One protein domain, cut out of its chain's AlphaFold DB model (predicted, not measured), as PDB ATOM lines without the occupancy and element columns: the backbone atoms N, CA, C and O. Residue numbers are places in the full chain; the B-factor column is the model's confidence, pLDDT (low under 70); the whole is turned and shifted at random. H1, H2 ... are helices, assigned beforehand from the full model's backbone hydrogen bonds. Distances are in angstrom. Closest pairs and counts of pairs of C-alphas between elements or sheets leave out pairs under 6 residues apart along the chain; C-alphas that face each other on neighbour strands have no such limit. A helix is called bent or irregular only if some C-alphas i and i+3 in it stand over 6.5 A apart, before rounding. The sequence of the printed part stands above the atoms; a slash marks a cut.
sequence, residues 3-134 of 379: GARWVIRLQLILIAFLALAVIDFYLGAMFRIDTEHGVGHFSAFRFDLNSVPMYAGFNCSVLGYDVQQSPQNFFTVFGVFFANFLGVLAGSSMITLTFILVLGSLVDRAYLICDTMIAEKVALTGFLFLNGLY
ATOM      1  N   GLY A   3     -29.968 -38.716  36.254       58.38
ATOM      2  CA  GLY A   3     -29.871 -37.386  35.627       58.38
ATOM      3  C   GLY A   3     -29.684 -37.370  34.102       58.38
ATOM      4  O   GLY A   3     -30.337 -36.592  33.418       58.38
ATOM      5  N   ALA A   4     -28.832 -38.233  33.534       56.62
ATOM      6  CA  ALA A   4     -28.411 -38.106  32.128       56.62
ATOM      7  C   ALA A   4     -29.548 -38.344  31.115       56.62
ATOM      8  O   ALA A   4     -29.673 -37.616  30.135       56.62
ATOM      9  N   ARG A   5     -30.436 -39.312  31.380       72.44
ATOM     10  CA  ARG A   5     -31.625 -39.557  30.543       72.44
ATOM     11  C   ARG A   5     -32.605 -38.381  30.556       72.44
ATOM     12  O   ARG A   5     -33.206 -38.085  29.529       72.44
ATOM     13  N   TRP A   6     -32.755 -37.716  31.702       76.19
ATOM     14  CA  TRP A   6     -33.573 -36.511  31.814       76.19
ATOM     15  C   TRP A   6     -32.950 -35.336  31.067       76.19
ATOM     16  O   TRP A   6     -33.670 -34.638  30.365       76.19
ATOM     17  N   VAL A   7     -31.624 -35.173  31.135       75.19
ATOM     18  CA  VAL A   7     -30.903 -34.133  30.382       75.19
ATOM     19  C   VAL A   7     -31.089 -34.312  28.876       75.19
ATOM     20  O   VAL A   7     -31.406 -33.344  28.201       75.19
ATOM     21  N   ILE A   8     -30.982 -35.536  28.349       79.38
ATOM     22  CA  ILE A   8     -31.182 -35.798  26.912       79.38
ATOM     23  C   ILE A   8     -32.625 -35.489  26.484       79.38
ATOM     24  O   ILE A   8     -32.847 -34.845  25.461       79.38
ATOM     25  N   ARG A   9     -33.622 -35.907  27.276       82.50
ATOM     26  CA  ARG A   9     -35.036 -35.601  26.995       82.50
ATOM     27  C   ARG A   9     -35.319 -34.103  27.049       82.50
ATOM     28  O   ARG A   9     -36.025 -33.587  26.191       82.50
ATOM     29  N   LEU A  10     -34.744 -33.415  28.032       83.88
ATOM     30  CA  LEU A  10     -34.843 -31.969  28.163       83.88
ATOM     31  C   LEU A  10     -34.181 -31.286  26.959       83.88
ATOM     32  O   LEU A  10     -34.815 -30.447  26.337       83.88
ATOM     33  N   GLN A  11     -32.991 -31.722  26.542       84.75
ATOM     34  CA  GLN A  11     -32.296 -31.198  25.362       84.75
ATOM     35  C   GLN A  11     -33.137 -31.306  24.084       84.75
ATOM     36  O   GLN A  11     -33.180 -30.357  23.304       84.75
ATOM     37  N   LEU A  12     -33.852 -32.417  23.883       86.06
ATOM     38  CA  LEU A  12     -34.751 -32.580  22.735       86.06
ATOM     39  C   LEU A  12     -35.926 -31.593  22.765       86.06
ATOM     40  O   LEU A  12     -36.271 -31.020  21.734       86.06
ATOM     41  N   ILE A  13     -36.508 -31.349  23.943       88.81
ATOM     42  CA  ILE A  13     -37.568 -30.344  24.113       88.81
ATOM     43  C   ILE A  13     -37.025 -28.941  23.811       88.81
ATOM     44  O   ILE A  13     -37.668 -28.170  23.102       88.81
ATOM     45  N   LEU A  14     -35.825 -28.615  24.298       88.50
ATOM     46  CA  LEU A  14     -35.182 -27.322  24.043       88.50
ATOM     47  C   LEU A  14     -34.915 -27.097  22.547       88.50
ATOM     48  O   LEU A  14     -35.165 -26.006  22.037       88.50
ATOM     49  N   ILE A  15     -34.459 -28.132  21.833       88.12
ATOM     50  CA  ILE A  15     -34.259 -28.081  20.377       88.12
ATOM     51  C   ILE A  15     -35.585 -27.818  19.655       88.12
ATOM     52  O   ILE A  15     -35.603 -27.050  18.696       88.12
ATOM     53  N   ALA A  16     -36.699 -28.390  20.120       90.19
ATOM     54  CA  ALA A  16     -38.011 -28.127  19.533       90.19
ATOM     55  C   ALA A  16     -38.430 -26.651  19.682       90.19
ATOM     56  O   ALA A  16     -38.866 -26.044  18.706       90.19
ATOM     57  N   PHE A  17     -38.238 -26.045  20.861       91.44
ATOM     58  CA  PHE A  17     -38.492 -24.609  21.058       91.44
ATOM     59  C   PHE A  17     -37.594 -23.730  20.183       91.44
ATOM     60  O   PHE A  17     -38.069 -22.752  19.605       91.44
ATOM     61  N   LEU A  18     -36.317 -24.094  20.039       90.50
ATOM     62  CA  LEU A  18     -35.394 -23.379  19.159       90.50
ATOM     63  C   LEU A  18     -35.826 -23.477  17.688       90.50
ATOM     64  O   LEU A  18     -35.836 -22.472  16.985       90.50
ATOM     65  N   ALA A  19     -36.232 -24.664  17.229       91.38
ATOM     66  CA  ALA A  19     -36.719 -24.861  15.867       91.38
ATOM     67  C   ALA A  19     -37.984 -24.032  15.589       91.38
ATOM     68  O   ALA A  19     -38.072 -23.385  14.547       91.38
ATOM     69  N   LEU A  20     -38.927 -23.990  16.537       94.31
ATOM     70  CA  LEU A  20     -40.126 -23.154  16.427       94.31
ATOM     71  C   LEU A  20     -39.789 -21.661  16.361       94.31
ATOM     72  O   LEU A  20     -40.374 -20.956  15.546       94.31
ATOM     73  N   ALA A  21     -38.827 -21.184  17.154       94.94
ATOM     74  CA  ALA A  21     -38.371 -19.795  17.103       94.94
ATOM     75  C   ALA A  21     -37.735 -19.433  15.752       94.94
ATOM     76  O   ALA A  21     -37.994 -18.360  15.208       94.94
ATOM     77  N   VAL A  22     -36.938 -20.340  15.181       92.88
ATOM     78  CA  VAL A  22     -36.341 -20.152  13.852       92.88
ATOM     79  C   VAL A  22     -37.423 -20.111  12.768       92.88
ATOM     80  O   VAL A  22     -37.383 -19.246  11.895       92.88
ATOM     81  N   ILE A  23     -38.417 -21.002  12.833       94.69
ATOM     82  CA  ILE A  23     -39.554 -21.005  11.900       94.69
ATOM     83  C   ILE A  23     -40.377 -19.715  12.040       94.69
ATOM     84  O   ILE A  23     -40.694 -19.094  11.028       94.69
ATOM     85  N   ASP A  24     -40.678 -19.278  13.265       96.38
ATOM     86  CA  ASP A  24     -41.412 -18.033  13.546       96.38
ATOM     87  C   ASP A  24     -40.698 -16.804  12.965       96.38
ATOM     88  O   ASP A  24     -41.345 -15.934  12.377       96.38
ATOM     89  N   PHE A  25     -39.363 -16.762  13.050       96.38
ATOM     90  CA  PHE A  25     -38.563 -15.721  12.410       96.38
ATOM     91  C   PHE A  25     -38.707 -15.727  10.885       96.38
ATOM     92  O   PHE A  25     -39.007 -14.687  10.302       96.38
ATOM     93  N   TYR A  26     -38.523 -16.876  10.225       95.44
ATOM     94  CA  TYR A  26     -38.593 -16.942   8.758       95.44
ATOM     95  C   TYR A  26     -40.006 -16.703   8.215       95.44
ATOM     96  O   TYR A  26     -40.159 -16.078   7.167       95.44
ATOM     97  N   LEU A  27     -41.044 -17.147   8.927       96.06
ATOM     98  CA  LEU A  27     -42.423 -16.803   8.579       96.06
ATOM     99  C   LEU A  27     -42.677 -15.302   8.752       96.06
ATOM    100  O   LEU A  27     -43.311 -14.686   7.898       96.06
ATOM    101  N   GLY A  28     -42.141 -14.703   9.815       95.88
ATOM    102  CA  GLY A  28     -42.202 -13.262  10.030       95.88
ATOM    103  C   GLY A  28     -41.521 -12.486   8.907       95.88
ATOM    104  O   GLY A  28     -42.132 -11.610   8.308       95.88
ATOM    105  N   ALA A  29     -40.322 -12.910   8.515       95.31
ATOM    106  CA  ALA A  29     -39.582 -12.352   7.388       95.31
ATOM    107  C   ALA A  29     -40.370 -12.352   6.063       95.31
ATOM    108  O   ALA A  29     -40.191 -11.456   5.242       95.31
ATOM    109  N   MET A  30     -41.238 -13.345   5.836       94.12
ATOM    110  CA  MET A  30     -42.052 -13.436   4.618       94.12
ATOM    111  C   MET A  30     -43.358 -12.639   4.688       94.12
ATOM    112  O   MET A  30     -43.791 -12.105   3.666       94.12
ATOM    113  N   PHE A  31     -44.010 -12.597   5.853       93.88
ATOM    114  CA  PHE A  31     -45.403 -12.146   5.963       93.88
ATOM    115  C   PHE A  31     -45.608 -10.897   6.825       93.88
ATOM    116  O   PHE A  31     -46.647 -10.246   6.692       93.88
ATOM    117  N   ARG A  32     -44.663 -10.548   7.702       92.81
ATOM    118  CA  ARG A  32     -44.787  -9.417   8.626       92.81
ATOM    119  C   ARG A  32     -44.087  -8.178   8.074       92.81
ATOM    120  O   ARG A  32     -42.959  -8.232   7.600       92.81
ATOM    121  N   ILE A  33     -44.770  -7.042   8.178       93.25
ATOM    122  CA  ILE A  33     -44.260  -5.712   7.836       93.25
ATOM    123  C   ILE A  33     -44.552  -4.820   9.034       93.25
ATOM    124  O   ILE A  33     -45.679  -4.806   9.529       93.25
ATOM    125  N   ASP A  34     -43.546  -4.093   9.499       92.31
ATOM    126  CA  ASP A  34     -43.641  -3.229  10.670       92.31
ATOM    127  C   ASP A  34     -42.807  -1.972  10.412       92.31
ATOM    128  O   ASP A  34     -41.634  -1.867  10.775       92.31
ATOM    129  N   THR A  35     -43.414  -1.028   9.694       89.75
ATOM    130  CA  THR A  35     -42.734   0.189   9.241       89.75
ATOM    131  C   THR A  35     -42.340   1.110  10.391       89.75
ATOM    132  O   THR A  35     -41.404   1.887  10.233       89.75
ATOM    133  N   GLU A  36     -43.014   1.022  11.542       89.88
ATOM    134  CA  GLU A  36     -42.685   1.823  12.729       89.88
ATOM    135  C   GLU A  36     -41.322   1.427  13.317       89.88
ATOM    136  O   GLU A  36     -40.563   2.283  13.776       89.88
ATOM    137  N   HIS A  37     -40.979   0.140  13.223       90.69
ATOM    138  CA  HIS A  37     -39.707  -0.421  13.686       90.69
ATOM    139  C   HIS A  37     -38.707  -0.662  12.538       90.69
ATOM    140  O   HIS A  37     -37.759  -1.433  12.688       90.69
ATOM    141  N   GLY A  38     -38.921  -0.045  11.369       90.94
ATOM    142  CA  GLY A  38     -38.012  -0.146  10.221       90.94
ATOM    143  C   GLY A  38     -37.999  -1.505   9.516       90.94
ATOM    144  O   GLY A  38     -37.077  -1.779   8.748       90.94
ATOM    145  N   VAL A  39     -38.995  -2.365   9.752       95.50
ATOM    146  CA  VAL A  39     -39.144  -3.667   9.087       95.50
ATOM    147  C   VAL A  39     -40.052  -3.507   7.871       95.50
ATOM    148  O   VAL A  39     -41.204  -3.088   7.980       95.50
ATOM    149  N   GLY A  40     -39.574  -3.883   6.689       93.38
ATOM    150  CA  GLY A  40     -40.447  -3.971   5.517       93.38
ATOM    151  C   GLY A  40     -40.071  -5.113   4.596       93.38
ATOM    152  O   GLY A  40     -39.452  -6.075   5.023       93.38
ATOM    153  N   HIS A  41     -40.472  -5.012   3.334       93.31
ATOM    154  CA  HIS A  41     -40.288  -6.091   2.369       93.31
ATOM    155  C   HIS A  41     -38.823  -6.328   2.003       93.31
ATOM    156  O   HIS A  41     -37.983  -5.430   2.108       93.31
ATOM    157  N   PHE A  42     -38.558  -7.529   1.483       94.94
ATOM    158  CA  PHE A  42     -37.277  -7.882   0.886       94.94
ATOM    159  C   PHE A  42     -36.901  -6.869  -0.194       94.94
ATOM    160  O   PHE A  42     -37.597  -6.721  -1.200       94.94
ATOM    161  N   SER A  43     -35.787  -6.175   0.021       94.50
ATOM    162  CA  SER A  43     -35.310  -5.137  -0.882       94.50
ATOM    163  C   SER A  43     -33.807  -5.253  -1.094       94.50
ATOM    164  O   SER A  43     -33.018  -5.168  -0.152       94.50
ATOM    165  N   ALA A  44     -33.404  -5.382  -2.360       94.00
ATOM    166  CA  ALA A  44     -31.995  -5.337  -2.745       94.00
ATOM    167  C   ALA A  44     -31.365  -3.969  -2.436       94.00
ATOM    168  O   ALA A  44     -30.189  -3.899  -2.100       94.00
ATOM    169  N   PHE A  45     -32.156  -2.891  -2.482       92.88
ATOM    170  CA  PHE A  45     -31.690  -1.547  -2.144       92.88
ATOM    171  C   PHE A  45     -31.339  -1.420  -0.654       92.88
ATOM    172  O   PHE A  45     -30.285  -0.894  -0.310       92.88
ATOM    173  N   ARG A  46     -32.184  -1.956   0.240       93.25
ATOM    174  CA  ARG A  46     -31.877  -2.004   1.682       93.25
ATOM    175  C   ARG A  46     -30.644  -2.853   1.964       93.25
ATOM    176  O   ARG A  46     -29.781  -2.437   2.731       93.25
ATOM    177  N   PHE A  47     -30.547  -3.999   1.296       94.88
ATOM    178  CA  PHE A  47     -29.391  -4.880   1.411       94.88
ATOM    179  C   PHE A  47     -28.085  -4.184   1.012       94.88
ATOM    180  O   PHE A  47     -27.107  -4.253   1.752       94.88
ATOM    181  N   ASP A  48     -28.085  -3.451  -0.103       93.75
ATOM    182  CA  ASP A  48     -26.922  -2.685  -0.554       93.75
ATOM    183  C   ASP A  48     -26.532  -1.586   0.450       93.75
ATOM    184  O   ASP A  48     -25.373  -1.500   0.859       93.75
ATOM    185  N   LEU A  49     -27.507  -0.830   0.969       91.69
ATOM    186  CA  LEU A  49     -27.268   0.183   2.008       91.69
ATOM    187  C   LEU A  49     -26.682  -0.398   3.303       91.69
ATOM    188  O   LEU A  49     -25.893   0.275   3.979       91.69
ATOM    189  N   ASN A  50     -27.072  -1.627   3.646       93.25
ATOM    190  CA  ASN A  50     -26.607  -2.361   4.821       93.25
ATOM    191  C   ASN A  50     -25.258  -3.067   4.602       93.25
ATOM    192  O   ASN A  50     -24.605  -3.431   5.579       93.25
ATOM    193  N   SER A  51     -24.820  -3.241   3.353       90.00
ATOM    194  CA  SER A  51     -23.565  -3.934   3.023       90.00
ATOM    195  C   SER A  51     -22.311  -3.140   3.413       90.00
ATOM    196  O   SER A  51     -21.247  -3.713   3.653       90.00
ATOM    197  N   VAL A  52     -22.431  -1.813   3.508       88.75
ATOM    198  CA  VAL A  52     -21.318  -0.917   3.833       88.75
ATOM    199  C   VAL A  52     -21.078  -0.906   5.349       88.75
ATOM    200  O   VAL A  52     -22.028  -0.731   6.118       88.75
ATOM    201  N   PRO A  53     -19.822  -1.007   5.825       87.75
ATOM    202  CA  PRO A  53     -19.534  -0.953   7.254       87.75
ATOM    203  C   PRO A  53     -19.934   0.395   7.870       87.75
ATOM    204  O   PRO A  53     -19.812   1.449   7.243       87.75
ATOM    205  N   MET A  54     -20.392   0.370   9.124       84.69
ATOM    206  CA  MET A  54     -20.617   1.575   9.925       84.69
ATOM    207  C   MET A  54     -19.754   1.541  11.185       84.69
ATOM    208  O   MET A  54     -20.121   0.945  12.191       84.69
ATOM    209  N   TYR A  55     -18.577   2.161  11.110       87.50
ATOM    210  CA  TYR A  55     -17.650   2.261  12.245       87.50
ATOM    211  C   TYR A  55     -17.803   3.559  13.035       87.50
ATOM    212  O   TYR A  55     -17.412   3.631  14.200       87.50
ATOM    213  N   ALA A  56     -18.377   4.586  12.406       83.94
ATOM    214  CA  ALA A  56     -18.740   5.810  13.094       83.94
ATOM    215  C   ALA A  56     -19.821   5.504  14.139       83.94
ATOM    216  O   ALA A  56     -20.763   4.761  13.863       83.94
ATOM    217  N   GLY A  57     -19.672   6.079  15.333       82.62
ATOM    218  CA  GLY A  57     -20.712   6.011  16.353       82.62
ATOM    219  C   GLY A  57     -22.013   6.634  15.846       82.62
ATOM    220  O   GLY A  57     -21.987   7.581  15.056       82.62
ATOM    221  N   PHE A  58     -23.142   6.106  16.303       86.50
ATOM    222  CA  PHE A  58     -24.472   6.568  15.917       86.50
ATOM    223  C   PHE A  58     -25.300   6.890  17.160       86.50
ATOM    224  O   PHE A  58     -25.298   6.140  18.137       86.50
ATOM    225  N   ASN A  59     -25.989   8.031  17.133       87.56
ATOM    226  CA  ASN A  59     -26.853   8.447  18.230       87.56
ATOM    227  C   ASN A  59     -28.241   7.819  18.056       87.56
ATOM    228  O   ASN A  59     -29.065   8.312  17.283       87.56
ATOM    229  N   CYS A  60     -28.492   6.741  18.795       89.69
ATOM    230  CA  CYS A  60     -29.755   6.016  18.743       89.69
ATOM    231  C   CYS A  60     -30.914   6.714  19.470       89.69
ATOM    232  O   CYS A  60     -32.069   6.341  19.249       89.69
ATOM    233  N   SER A  61     -30.659   7.768  20.259       87.31
ATOM    234  CA  SER A  61     -31.721   8.519  20.945       87.31
ATOM    235  C   SER A  61     -32.681   9.197  19.965       87.31
ATOM    236  O   SER A  61     -33.836   9.432  20.302       87.31
ATOM    237  N   VAL A  62     -32.239   9.453  18.727       86.50
ATOM    238  CA  VAL A  62     -33.086   9.981  17.640       86.50
ATOM    239  C   VAL A  62     -34.212   9.005  17.266       86.50
ATOM    240  O   VAL A  62     -35.270   9.434  16.818       86.50
ATOM    241  N   LEU A  63     -34.000   7.706  17.485       86.50
ATOM    242  CA  LEU A  63     -34.975   6.640  17.242       86.50
ATOM    243  C   LEU A  63     -35.701   6.192  18.521       86.50
ATOM    244  O   LEU A  63     -36.459   5.230  18.483       86.50
ATOM    245  N   GLY A  64     -35.465   6.855  19.658       85.75
ATOM    246  CA  GLY A  64     -36.069   6.488  20.942       85.75
ATOM    247  C   GLY A  64     -35.357   5.361  21.700       85.75
ATOM    248  O   GLY A  64     -35.901   4.873  22.688       85.75
ATOM    249  N   TYR A  65     -34.143   4.967  21.291       86.50
ATOM    250  CA  TYR A  65     -33.341   3.960  21.995       86.50
ATOM    251  C   TYR A  65     -32.223   4.618  22.819       86.50
ATOM    252  O   TYR A  65     -31.416   5.385  22.289       86.50
ATOM    253  N   ASP A  66     -32.131   4.277  24.107       81.69
ATOM    254  CA  ASP A  66     -31.087   4.765  25.024       81.69
ATOM    255  C   ASP A  66     -29.804   3.917  24.926       81.69
ATOM    256  O   ASP A  66     -29.342   3.291  25.881       81.69
ATOM    257  N   VAL A  67     -29.260   3.820  23.709       78.06
ATOM    258  CA  VAL A  67     -28.042   3.055  23.408       78.06
ATOM    259  C   VAL A  67     -27.048   3.966  22.702       78.06
ATOM    260  O   VAL A  67     -27.194   4.279  21.522       78.06
ATOM    261  N   GLN A  68     -25.996   4.388  23.404       73.69
ATOM    262  CA  GLN A  68     -24.937   5.187  22.789       73.69
ATOM    263  C   GLN A  68     -23.931   4.278  22.074       73.69
ATOM    264  O   GLN A  68     -23.104   3.616  22.711       73.69
ATOM    265  N   GLN A  69     -23.956   4.271  20.739       80.81
ATOM    266  CA  GLN A  69     -22.940   3.569  19.959       80.81
ATOM    267  C   GLN A  69     -21.647   4.389  19.911       80.81
ATOM    268  O   GLN A  69     -21.575   5.453  19.294       80.81
ATOM    269  N   SER A  70     -20.606   3.884  20.574       83.00
ATOM    270  CA  SER A  70     -19.258   4.452  20.492       83.00
ATOM    271  C   SER A  70     -18.569   4.035  19.188       83.00
ATOM    272  O   SER A  70     -18.791   2.908  18.736       83.00
ATOM    273  N   PRO A  71     -17.719   4.896  18.593       87.62
ATOM    274  CA  PRO A  71     -16.958   4.544  17.399       87.62
ATOM    275  C   PRO A  71     -16.169   3.245  17.590       87.62
ATOM    276  O   PRO A  71     -15.474   3.074  18.594       87.62
ATOM    277  N   GLN A  72     -16.287   2.341  16.622       86.81
ATOM    278  CA  GLN A  72     -15.588   1.055  16.597       86.81
ATOM    279  C   GLN A  72     -14.556   1.035  15.470       86.81
ATOM    280  O   GLN A  72     -14.490   1.948  14.653       86.81
ATOM    281  N   ASN A  73     -13.742  -0.014  15.405       87.19
ATOM    282  CA  ASN A  73     -12.879  -0.263  14.258       87.19
ATOM    283  C   ASN A  73     -13.167  -1.657  13.686       87.19
ATOM    284  O   ASN A  73     -13.894  -2.455  14.278       87.19
ATOM    285  N   PHE A  74     -12.597  -1.954  12.516       85.62
ATOM    286  CA  PHE A  74     -12.763  -3.256  11.870       85.62
ATOM    287  C   PHE A  74     -12.429  -4.413  12.820       85.62
ATOM    288  O   PHE A  74     -13.188  -5.373  12.904       85.62
ATOM    289  N   PHE A  75     -11.333  -4.307  13.573       80.31
ATOM    290  CA  PHE A  75     -10.830  -5.399  14.397       80.31
ATOM    291  C   PHE A  75     -11.666  -5.681  15.651       80.31
ATOM    292  O   PHE A  75     -11.813  -6.848  16.014       80.31
ATOM    293  N   THR A  76     -12.256  -4.666  16.293       79.12
ATOM    294  CA  THR A  76     -13.146  -4.878  17.447       79.12
ATOM    295  C   THR A  76     -14.447  -5.542  17.017       79.12
ATOM    296  O   THR A  76     -14.890  -6.489  17.666       79.12
ATOM    297  N   VAL A  77     -15.023  -5.109  15.891       82.69
ATOM    298  CA  VAL A  77     -16.233  -5.720  15.316       82.69
ATOM    299  C   VAL A  77     -15.937  -7.138  14.826       82.69
ATOM    300  O   VAL A  77     -16.667  -8.073  15.158       82.69
ATOM    301  N   PHE A  78     -14.836  -7.315  14.091       80.31
ATOM    302  CA  PHE A  78     -14.397  -8.620  13.609       80.31
ATOM    303  C   PHE A  78     -14.153  -9.584  14.768       80.31
ATOM    304  O   PHE A  78     -14.601 -10.718  14.700       80.31
ATOM    305  N   GLY A  79     -13.526  -9.142  15.859       74.75
ATOM    306  CA  GLY A  79     -13.252  -9.994  17.014       74.75
ATOM    307  C   GLY A  79     -14.488 -10.558  17.699       74.75
ATOM    308  O   GLY A  79     -14.490 -11.729  18.068       74.75
ATOM    309  N   VAL A  80     -15.549  -9.757  17.820       76.88
ATOM    310  CA  VAL A  80     -16.841 -10.232  18.344       76.88
ATOM    311  C   VAL A  80     -17.495 -11.208  17.361       76.88
ATOM    312  O   VAL A  80     -18.038 -12.233  17.768       76.88
ATOM    313  N   PHE A  81     -17.421 -10.921  16.060       75.44
ATOM    314  CA  PHE A  81     -18.043 -11.751  15.027       75.44
ATOM    315  C   PHE A  81     -17.260 -13.036  14.718       75.44
ATOM    316  O   PHE A  81     -17.840 -14.014  14.253       75.44
ATOM    317  N   PHE A  82     -15.955 -13.071  14.982       73.12
ATOM    318  CA  PHE A  82     -15.074 -14.139  14.518       73.12
ATOM    319  C   PHE A  82     -15.408 -15.499  15.136       73.12
ATOM    320  O   PHE A  82     -15.414 -16.503  14.427       73.12
ATOM    321  N   ALA A  83     -15.766 -15.537  16.423       64.62
ATOM    322  CA  ALA A  83     -16.241 -16.765  17.064       64.62
ATOM    323  C   ALA A  83     -17.500 -17.319  16.369       64.62
ATOM    324  O   ALA A  83     -17.598 -18.521  16.118       64.62
ATOM    325  N   ASN A  84     -18.423 -16.433  15.984       67.44
ATOM    326  CA  ASN A  84     -19.629 -16.809  15.250       67.44
ATOM    327  C   ASN A  84     -19.296 -17.243  13.814       67.44
ATOM    328  O   ASN A  84     -19.861 -18.217  13.326       67.44
ATOM    329  N   PHE A  85     -18.347 -16.577  13.152       67.62
ATOM    330  CA  PHE A  85     -17.889 -16.916  11.802       67.62
ATOM    331  C   PHE A  85     -17.178 -18.279  11.731       67.62
ATOM    332  O   PHE A  85     -17.436 -19.062  10.820       67.62
ATOM    333  N   LEU A  86     -16.341 -18.615  12.714       65.62
ATOM    334  CA  LEU A  86     -15.750 -19.953  12.847       65.62
ATOM    335  C   LEU A  86     -16.826 -21.035  13.006       65.62
ATOM    336  O   LEU A  86     -16.748 -22.080  12.360       65.62
ATOM    337  N   GLY A  87     -17.862 -20.761  13.807       59.16
ATOM    338  CA  GLY A  87     -19.040 -21.626  13.910       59.16
ATOM    339  C   GLY A  87     -19.767 -21.806  12.570       59.16
ATOM    340  O   GLY A  87     -20.228 -22.903  12.259       59.16
ATOM    341  N   VAL A  88     -19.804 -20.765  11.730       60.66
ATOM    342  CA  VAL A  88     -20.384 -20.834  10.378       60.66
ATOM    343  C   VAL A  88     -19.625 -21.781   9.465       60.66
ATOM    344  O   VAL A  88     -20.252 -22.580   8.765       60.66
ATOM    345  N   LEU A  89     -18.297 -21.755   9.518       60.38
ATOM    346  CA  LEU A  89     -17.451 -22.645   8.725       60.38
ATOM    347  C   LEU A  89     -17.492 -24.103   9.215       60.38
ATOM    348  O   LEU A  89     -17.313 -25.016   8.414       60.38
ATOM    349  N   ALA A  90     -17.799 -24.337  10.496       57.53
ATOM    350  CA  ALA A  90     -17.908 -25.670  11.101       57.53
ATOM    351  C   ALA A  90     -19.234 -26.412  10.799       57.53
ATOM    352  O   ALA A  90     -19.548 -27.412  11.441       57.53
ATOM    353  N   GLY A  91     -20.030 -25.939   9.832       54.47
ATOM    354  CA  GLY A  91     -21.235 -26.620   9.338       54.47
ATOM    355  C   GLY A  91     -22.534 -26.311  10.093       54.47
ATOM    356  O   GLY A  91     -23.610 -26.628   9.590       54.47
ATOM    357  N   SER A  92     -22.488 -25.635  11.246       62.16
ATOM    358  CA  SER A  92     -23.694 -25.308  12.022       62.16
ATOM    359  C   SER A  92     -24.463 -24.074  11.531       62.16
ATOM    360  O   SER A  92     -25.554 -23.821  12.036       62.16
ATOM    361  N   SER A  93     -23.964 -23.297  10.559       64.44
ATOM    362  CA  SER A  93     -24.511 -21.941  10.367       64.44
ATOM    363  C   SER A  93     -24.814 -21.506   8.936       64.44
ATOM    364  O   SER A  93     -24.627 -20.343   8.581       64.44
ATOM    365  N   MET A  94     -25.427 -22.387   8.143       74.75
ATOM    366  CA  MET A  94     -26.277 -21.882   7.056       74.75
ATOM    367  C   MET A  94     -27.400 -21.008   7.628       74.75
ATOM    368  O   MET A  94     -27.669 -19.949   7.084       74.75
ATOM    369  N   ILE A  95     -27.953 -21.384   8.790       81.62
ATOM    370  CA  ILE A  95     -29.027 -20.645   9.470       81.62
ATOM    371  C   ILE A  95     -28.578 -19.239   9.888       81.62
ATOM    372  O   ILE A  95     -29.309 -18.286   9.654       81.62
ATOM    373  N   THR A  96     -27.391 -19.072  10.483       84.31
ATOM    374  CA  THR A  96     -26.899 -17.739  10.879       84.31
ATOM    375  C   THR A  96     -26.604 -16.870   9.662       84.31
ATOM    376  O   THR A  96     -26.924 -15.685   9.669       84.31
ATOM    377  N   LEU A  97     -26.034 -17.448   8.598       84.62
ATOM    378  CA  LEU A  97     -25.782 -16.717   7.357       84.62
ATOM    379  C   LEU A  97     -27.099 -16.258   6.722       84.62
ATOM    380  O   LEU A  97     -27.236 -15.081   6.394       84.62
ATOM    381  N   THR A  98     -28.093 -17.140   6.606       87.88
ATOM    382  CA  THR A  98     -29.412 -16.765   6.080       87.88
ATOM    383  C   THR A  98     -30.107 -15.746   6.979       87.88
ATOM    384  O   THR A  98     -30.714 -14.817   6.461       87.88
ATOM    385  N   PHE A  99     -29.959 -15.841   8.302       90.44
ATOM    386  CA  PHE A  99     -30.480 -14.851   9.249       90.44
ATOM    387  C   PHE A  99     -29.882 -13.456   9.015       90.44
ATOM    388  O   PHE A  99     -30.621 -12.477   8.935       90.44
ATOM    389  N   ILE A 100     -28.559 -13.368   8.824       90.12
ATOM    390  CA  ILE A 100     -27.856 -12.114   8.503       90.12
ATOM    391  C   ILE A 100     -28.350 -11.536   7.169       90.12
ATOM    392  O   ILE A 100     -28.655 -10.347   7.096       90.12
ATOM    393  N   LEU A 101     -28.466 -12.364   6.123       91.75
ATOM    394  CA  LEU A 101     -28.934 -11.914   4.804       91.75
ATOM    395  C   LEU A 101     -30.398 -11.442   4.828       91.75
ATOM    396  O   LEU A 101     -30.745 -10.438   4.201       91.75
ATOM    397  N   VAL A 102     -31.258 -12.144   5.568       94.81
ATOM    398  CA  VAL A 102     -32.674 -11.791   5.730       94.81
ATOM    399  C   VAL A 102     -32.815 -10.472   6.488       94.81
ATOM    400  O   VAL A 102     -33.464  -9.556   5.990       94.81
ATOM    401  N   LEU A 103     -32.143 -10.306   7.630       94.94
ATOM    402  CA  LEU A 103     -32.167  -9.037   8.366       94.94
ATOM    403  C   LEU A 103     -31.619  -7.873   7.532       94.94
ATOM    404  O   LEU A 103     -32.233  -6.807   7.491       94.94
ATOM    405  N   GLY A 104     -30.516  -8.093   6.813       94.56
ATOM    406  CA  GLY A 104     -29.913  -7.077   5.953       94.56
ATOM    407  C   GLY A 104     -30.809  -6.635   4.791       94.56
ATOM    408  O   GLY A 104     -30.665  -5.515   4.316       94.56
ATOM    409  N   SER A 105     -31.739  -7.472   4.331       95.00
ATOM    410  CA  SER A 105     -32.637  -7.145   3.210       95.00
ATOM    411  C   SER A 105     -34.010  -6.617   3.635       95.00
ATOM    412  O   SER A 105     -34.668  -5.953   2.831       95.00
ATOM    413  N   LEU A 106     -34.438  -6.879   4.874       95.56
ATOM    414  CA  LEU A 106     -35.751  -6.478   5.396       95.56
ATOM    415  C   LEU A 106     -35.727  -5.181   6.204       95.56
ATOM    416  O   LEU A 106     -36.698  -4.423   6.159       95.56
ATOM    417  N   VAL A 107     -34.652  -4.943   6.957       96.38
ATOM    418  CA  VAL A 107     -34.616  -3.908   7.994       96.38
ATOM    419  C   VAL A 107     -33.801  -2.696   7.552       96.38
ATOM    420  O   VAL A 107     -32.721  -2.821   6.970       96.38
ATOM    421  N   ASP A 108     -34.304  -1.504   7.863       94.06
ATOM    422  CA  ASP A 108     -33.580  -0.254   7.655       94.06
ATOM    423  C   ASP A 108     -32.347  -0.148   8.570       94.06
ATOM    424  O   ASP A 108     -32.386  -0.455   9.765       94.06
ATOM    425  N   ARG A 109     -31.238   0.347   8.006       91.94
ATOM    426  CA  ARG A 109     -29.906   0.351   8.633       91.94
ATOM    427  C   ARG A 109     -29.899   0.850  10.072       91.94
ATOM    428  O   ARG A 109     -29.322   0.212  10.943       91.94
ATOM    429  N   ALA A 110     -30.555   1.977  10.331       90.25
ATOM    430  CA  ALA A 110     -30.518   2.621  11.638       90.25
ATOM    431  C   ALA A 110     -31.145   1.750  12.751       90.25
ATOM    432  O   ALA A 110     -30.616   1.714  13.861       90.25
ATOM    433  N   TYR A 111     -32.189   0.973  12.441       92.69
ATOM    434  CA  TYR A 111     -32.808   0.046  13.393       92.69
ATOM    435  C   TYR A 111     -31.951  -1.203  13.628       92.69
ATOM    436  O   TYR A 111     -31.858  -1.652  14.766       92.69
ATOM    437  N   LEU A 112     -31.238  -1.707  12.609       91.62
ATOM    438  CA  LEU A 112     -30.269  -2.808  12.781       91.62
ATOM    439  C   LEU A 112     -29.142  -2.468  13.766       91.62
ATOM    440  O   LEU A 112     -28.574  -3.358  14.393       91.62
ATOM    441  N   ILE A 113     -28.789  -1.187  13.868       89.06
ATOM    442  CA  ILE A 113     -27.709  -0.701  14.729       89.06
ATOM    443  C   ILE A 113     -28.209  -0.433  16.151       89.06
ATOM    444  O   ILE A 113     -27.492  -0.688  17.120       89.06
ATOM    445  N   CYS A 114     -29.414   0.121  16.272       89.94
ATOM    446  CA  CYS A 114     -29.923   0.645  17.534       89.94
ATOM    447  C   CYS A 114     -30.797  -0.336  18.311       89.94
ATOM    448  O   CYS A 114     -30.768  -0.318  19.541       89.94
ATOM    449  N   ASP A 115     -31.549  -1.192  17.620       91.69
ATOM    450  CA  ASP A 115     -32.464  -2.133  18.254       91.69
ATOM    451  C   ASP A 115     -31.828  -3.524  18.359       91.69
ATOM    452  O   ASP A 115     -31.780  -4.303  17.406       91.69
ATOM    453  N   THR A 116     -31.359  -3.872  19.557       88.62
ATOM    454  CA  THR A 116     -30.786  -5.199  19.831       88.62
ATOM    455  C   THR A 116     -31.815  -6.329  19.750       88.62
ATOM    456  O   THR A 116     -31.424  -7.491  19.651       88.62
ATOM    457  N   MET A 117     -33.113  -6.013  19.797       91.56
ATOM    458  CA  MET A 117     -34.226  -6.964  19.707       91.56
ATOM    459  C   MET A 117     -34.948  -6.894  18.354       91.56
ATOM    460  O   MET A 117     -36.040  -7.434  18.202       91.56
ATOM    461  N   ILE A 118     -34.325  -6.312  17.326       93.50
ATOM    462  CA  ILE A 118     -34.934  -6.168  15.996       93.50
ATOM    463  C   ILE A 118     -35.425  -7.491  15.390       93.50
ATOM    464  O   ILE A 118     -36.438  -7.535  14.695       93.50
ATOM    465  N   ALA A 119     -34.757  -8.602  15.704       93.88
ATOM    466  CA  ALA A 119     -35.168  -9.925  15.252       93.88
ATOM    467  C   ALA A 119     -36.547 -10.358  15.789       93.88
ATOM    468  O   ALA A 119     -37.288 -11.032  15.076       93.88
ATOM    469  N   GLU A 120     -36.924  -9.938  17.001       95.31
ATOM    470  CA  GLU A 120     -38.270 -10.152  17.552       95.31
ATOM    471  C   GLU A 120     -39.324  -9.387  16.740       95.31
ATOM    472  O   GLU A 120     -40.420  -9.894  16.491       95.31
ATOM    473  N   LYS A 121     -38.993  -8.167  16.304       93.81
ATOM    474  CA  LYS A 121     -39.880  -7.321  15.492       93.81
ATOM    475  C   LYS A 121     -40.065  -7.865  14.076       93.81
ATOM    476  O   LYS A 121     -41.116  -7.660  13.481       93.81
ATOM    477  N   VAL A 122     -39.075  -8.590  13.557       96.19
ATOM    478  CA  VAL A 122     -39.186  -9.305  12.277       96.19
ATOM    479  C   VAL A 122     -39.988 -10.598  12.424       96.19
ATOM    480  O   VAL A 122     -40.716 -10.963  11.506       96.19
ATOM    481  N   ALA A 123     -39.889 -11.287  13.562       96.31
ATOM    482  CA  ALA A 123     -40.563 -12.563  13.784       96.31
ATOM    483  C   ALA A 123     -42.100 -12.449  13.745       96.31
ATOM    484  O   ALA A 123     -42.668 -11.406  14.075       96.31
ATOM    485  N   LEU A 124     -42.786 -13.522  13.329       95.31
ATOM    486  CA  LEU A 124     -44.231 -13.486  13.070       95.31
ATOM    487  C   LEU A 124     -45.028 -13.201  14.345       95.31
ATOM    488  O   LEU A 124     -45.850 -12.287  14.367       95.31
ATOM    489  N   THR A 125     -44.788 -13.982  15.399       93.12
ATOM    490  CA  THR A 125     -45.461 -13.802  16.692       93.12
ATOM    491  C   THR A 125     -44.622 -13.005  17.684       93.12
ATOM    492  O   THR A 125     -45.182 -12.416  18.608       93.12
ATOM    493  N   GLY A 126     -43.291 -13.018  17.544       91.38
ATOM    494  CA  GLY A 126     -42.340 -12.417  18.491       91.38
ATOM    495  C   GLY A 126     -42.215 -13.215  19.795       91.38
ATOM    496  O   GLY A 126     -41.109 -13.505  20.249       91.38
ATOM    497  N   PHE A 127     -43.338 -13.671  20.357       93.50
ATOM    498  CA  PHE A 127     -43.378 -14.512  21.553       93.50
ATOM    499  C   PHE A 127     -42.629 -15.835  21.361       93.50
ATOM    500  O   PHE A 127     -41.830 -16.208  22.222       93.50
ATOM    501  N   LEU A 128     -42.850 -16.550  20.249       93.31
ATOM    502  CA  LEU A 128     -42.145 -17.812  19.990       93.31
ATOM    503  C   LEU A 128     -40.639 -17.579  19.828       93.31
ATOM    504  O   LEU A 128     -39.844 -18.323  20.406       93.31
ATOM    505  N   PHE A 129     -40.257 -16.513  19.119       94.38
ATOM    506  CA  PHE A 129     -38.862 -16.115  18.963       94.38
ATOM    507  C   PHE A 129     -38.180 -15.812  20.307       94.38
ATOM    508  O   PHE A 129     -37.132 -16.390  20.608       94.38
ATOM    509  N   LEU A 130     -38.797 -14.982  21.157       94.25
ATOM    510  CA  LEU A 130     -38.275 -14.653  22.489       94.25
ATOM    511  C   LEU A 130     -38.158 -15.886  23.387       94.25
ATOM    512  O   LEU A 130     -37.143 -16.057  24.062       94.25
ATOM    513  N   ASN A 131     -39.156 -16.774  23.383       92.69
ATOM    514  CA  ASN A 131     -39.071 -18.021  24.143       92.69
ATOM    515  C   ASN A 131     -37.871 -18.855  23.688       92.69
ATOM    516  O   ASN A 131     -37.088 -19.290  24.528       92.69
ATOM    517  N   GLY A 132     -37.673 -19.025  22.377       92.75
ATOM    518  CA  GLY A 132     -36.499 -19.722  21.852       92.75
ATOM    519  C   GLY A 132     -35.180 -19.064  22.260       92.75
ATOM    520  O   GLY A 132     -34.258 -19.768  22.671       92.75
ATOM    521  N   LEU A 133     -35.102 -17.731  22.223       92.06
ATOM    522  CA  LEU A 133     -33.926 -16.963  22.647       92.06
ATOM    523  C   LEU A 133     -33.569 -17.220  24.122       92.06
ATOM    524  O   LEU A 133     -32.420 -17.559  24.433       92.06
ATOM    525  N   TYR A 134     -34.541 -17.099  25.030       92.31
ATOM    526  CA  TYR A 134     -34.321 -17.318  26.464       92.31
ATOM    527  C   TYR A 134     -33.995 -18.779  26.774       92.31
ATOM    528  O   TYR A 134     -33.038 -19.065  27.496       92.31
TER     529      TYR A 134
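This is residues 3 to 134 of the 379 residues of an uncharacterized protein of Gongylonema pulchrum (UniProt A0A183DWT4). A cluster of mostly short helices surrounds H5 and H7, which lie nearest to its middle, and the long helix H1 runs out of it as an arm whose residues 3 to 13 stick out. H8 crosses H1, H2 crosses the later part of H5, H6 links H2 with small H3, and H4 is set off to one side, meeting H5 at a corner. The printed part has 132 residues, with eight named helices, H1 to H8 in order, and no named strand; the class is all helix. It is only just compact, close to loose, with a radius of gyration of the C-alphas of 16.6 A and spans of 50 by 34 by 29 A.

H1, residues 3 to 31, touches H8, residues 127 to 134, with residues 17 to 25 alone. The closest C-alphas are those of Ala 21 and Phe 129, 4.2 A apart, at a steep tilt of 46 degrees, opposite ways. H1 also touches H7, residues 118 to 122, with residues 25 to 29 alone; the closest C-alphas, of Gly 28 and Val 122, are 5.5 A apart. H2, residues 44 to 51, touches residues 101 to 106 of H5, residues 94 to 106. The closest C-alphas are those of Phe 47 and Ser 105, 4.3 A apart, at a steep tilt of 68 degrees, only just short of about perpendicular, opposite ways. H3, residues 60 to 63, touches H6, residues 109 to 114, with the closest C-alphas, of Cys 60 and Cys 114, 5.5 A apart. H2 and H6 only just touch, with 3 pairs of C-alphas within 8 A, the closest those of Asn 50 and Arg 109, 5.7 A apart. H4, residues 74 to 92, and H5 touch only at the corner, and only just, with 3 pairs within 8 A; the closest C-alphas, of Val 88 and Met 94, are 6.8 A apart. H1 and H4 are apart. Every O i to N i+4 pair is within hydrogen-bond range in H1, H2, H5, H6, H7 and H8; in H4 11 of 15 are, and H3 is too short for such a pair.

H1 begins at C-alpha 3 (-29.871, -37.386, 35.627) and is 41.9 A long. H2 measures 10.3 A and H3 5.5 A. H4 is 24.6 A long, with a kink of 51 degrees near residue 81, and is irregular, C-alphas 89 and 92 being 7.5 A apart. H5 is 18.2 A long, H6 8.9 A, H7 6.5 A and H8 10.7 A, ending at C-alpha 134 (-34.321, -17.318, 26.464).

The two C-alphas farthest apart, of Gly 3 and Phe 45, are 52.1 A apart. The printed part has no cut, and the link from H1 to H2 is long, with 12 residues. Residues 3 to 4 and 83 to 93 have pLDDT under 70.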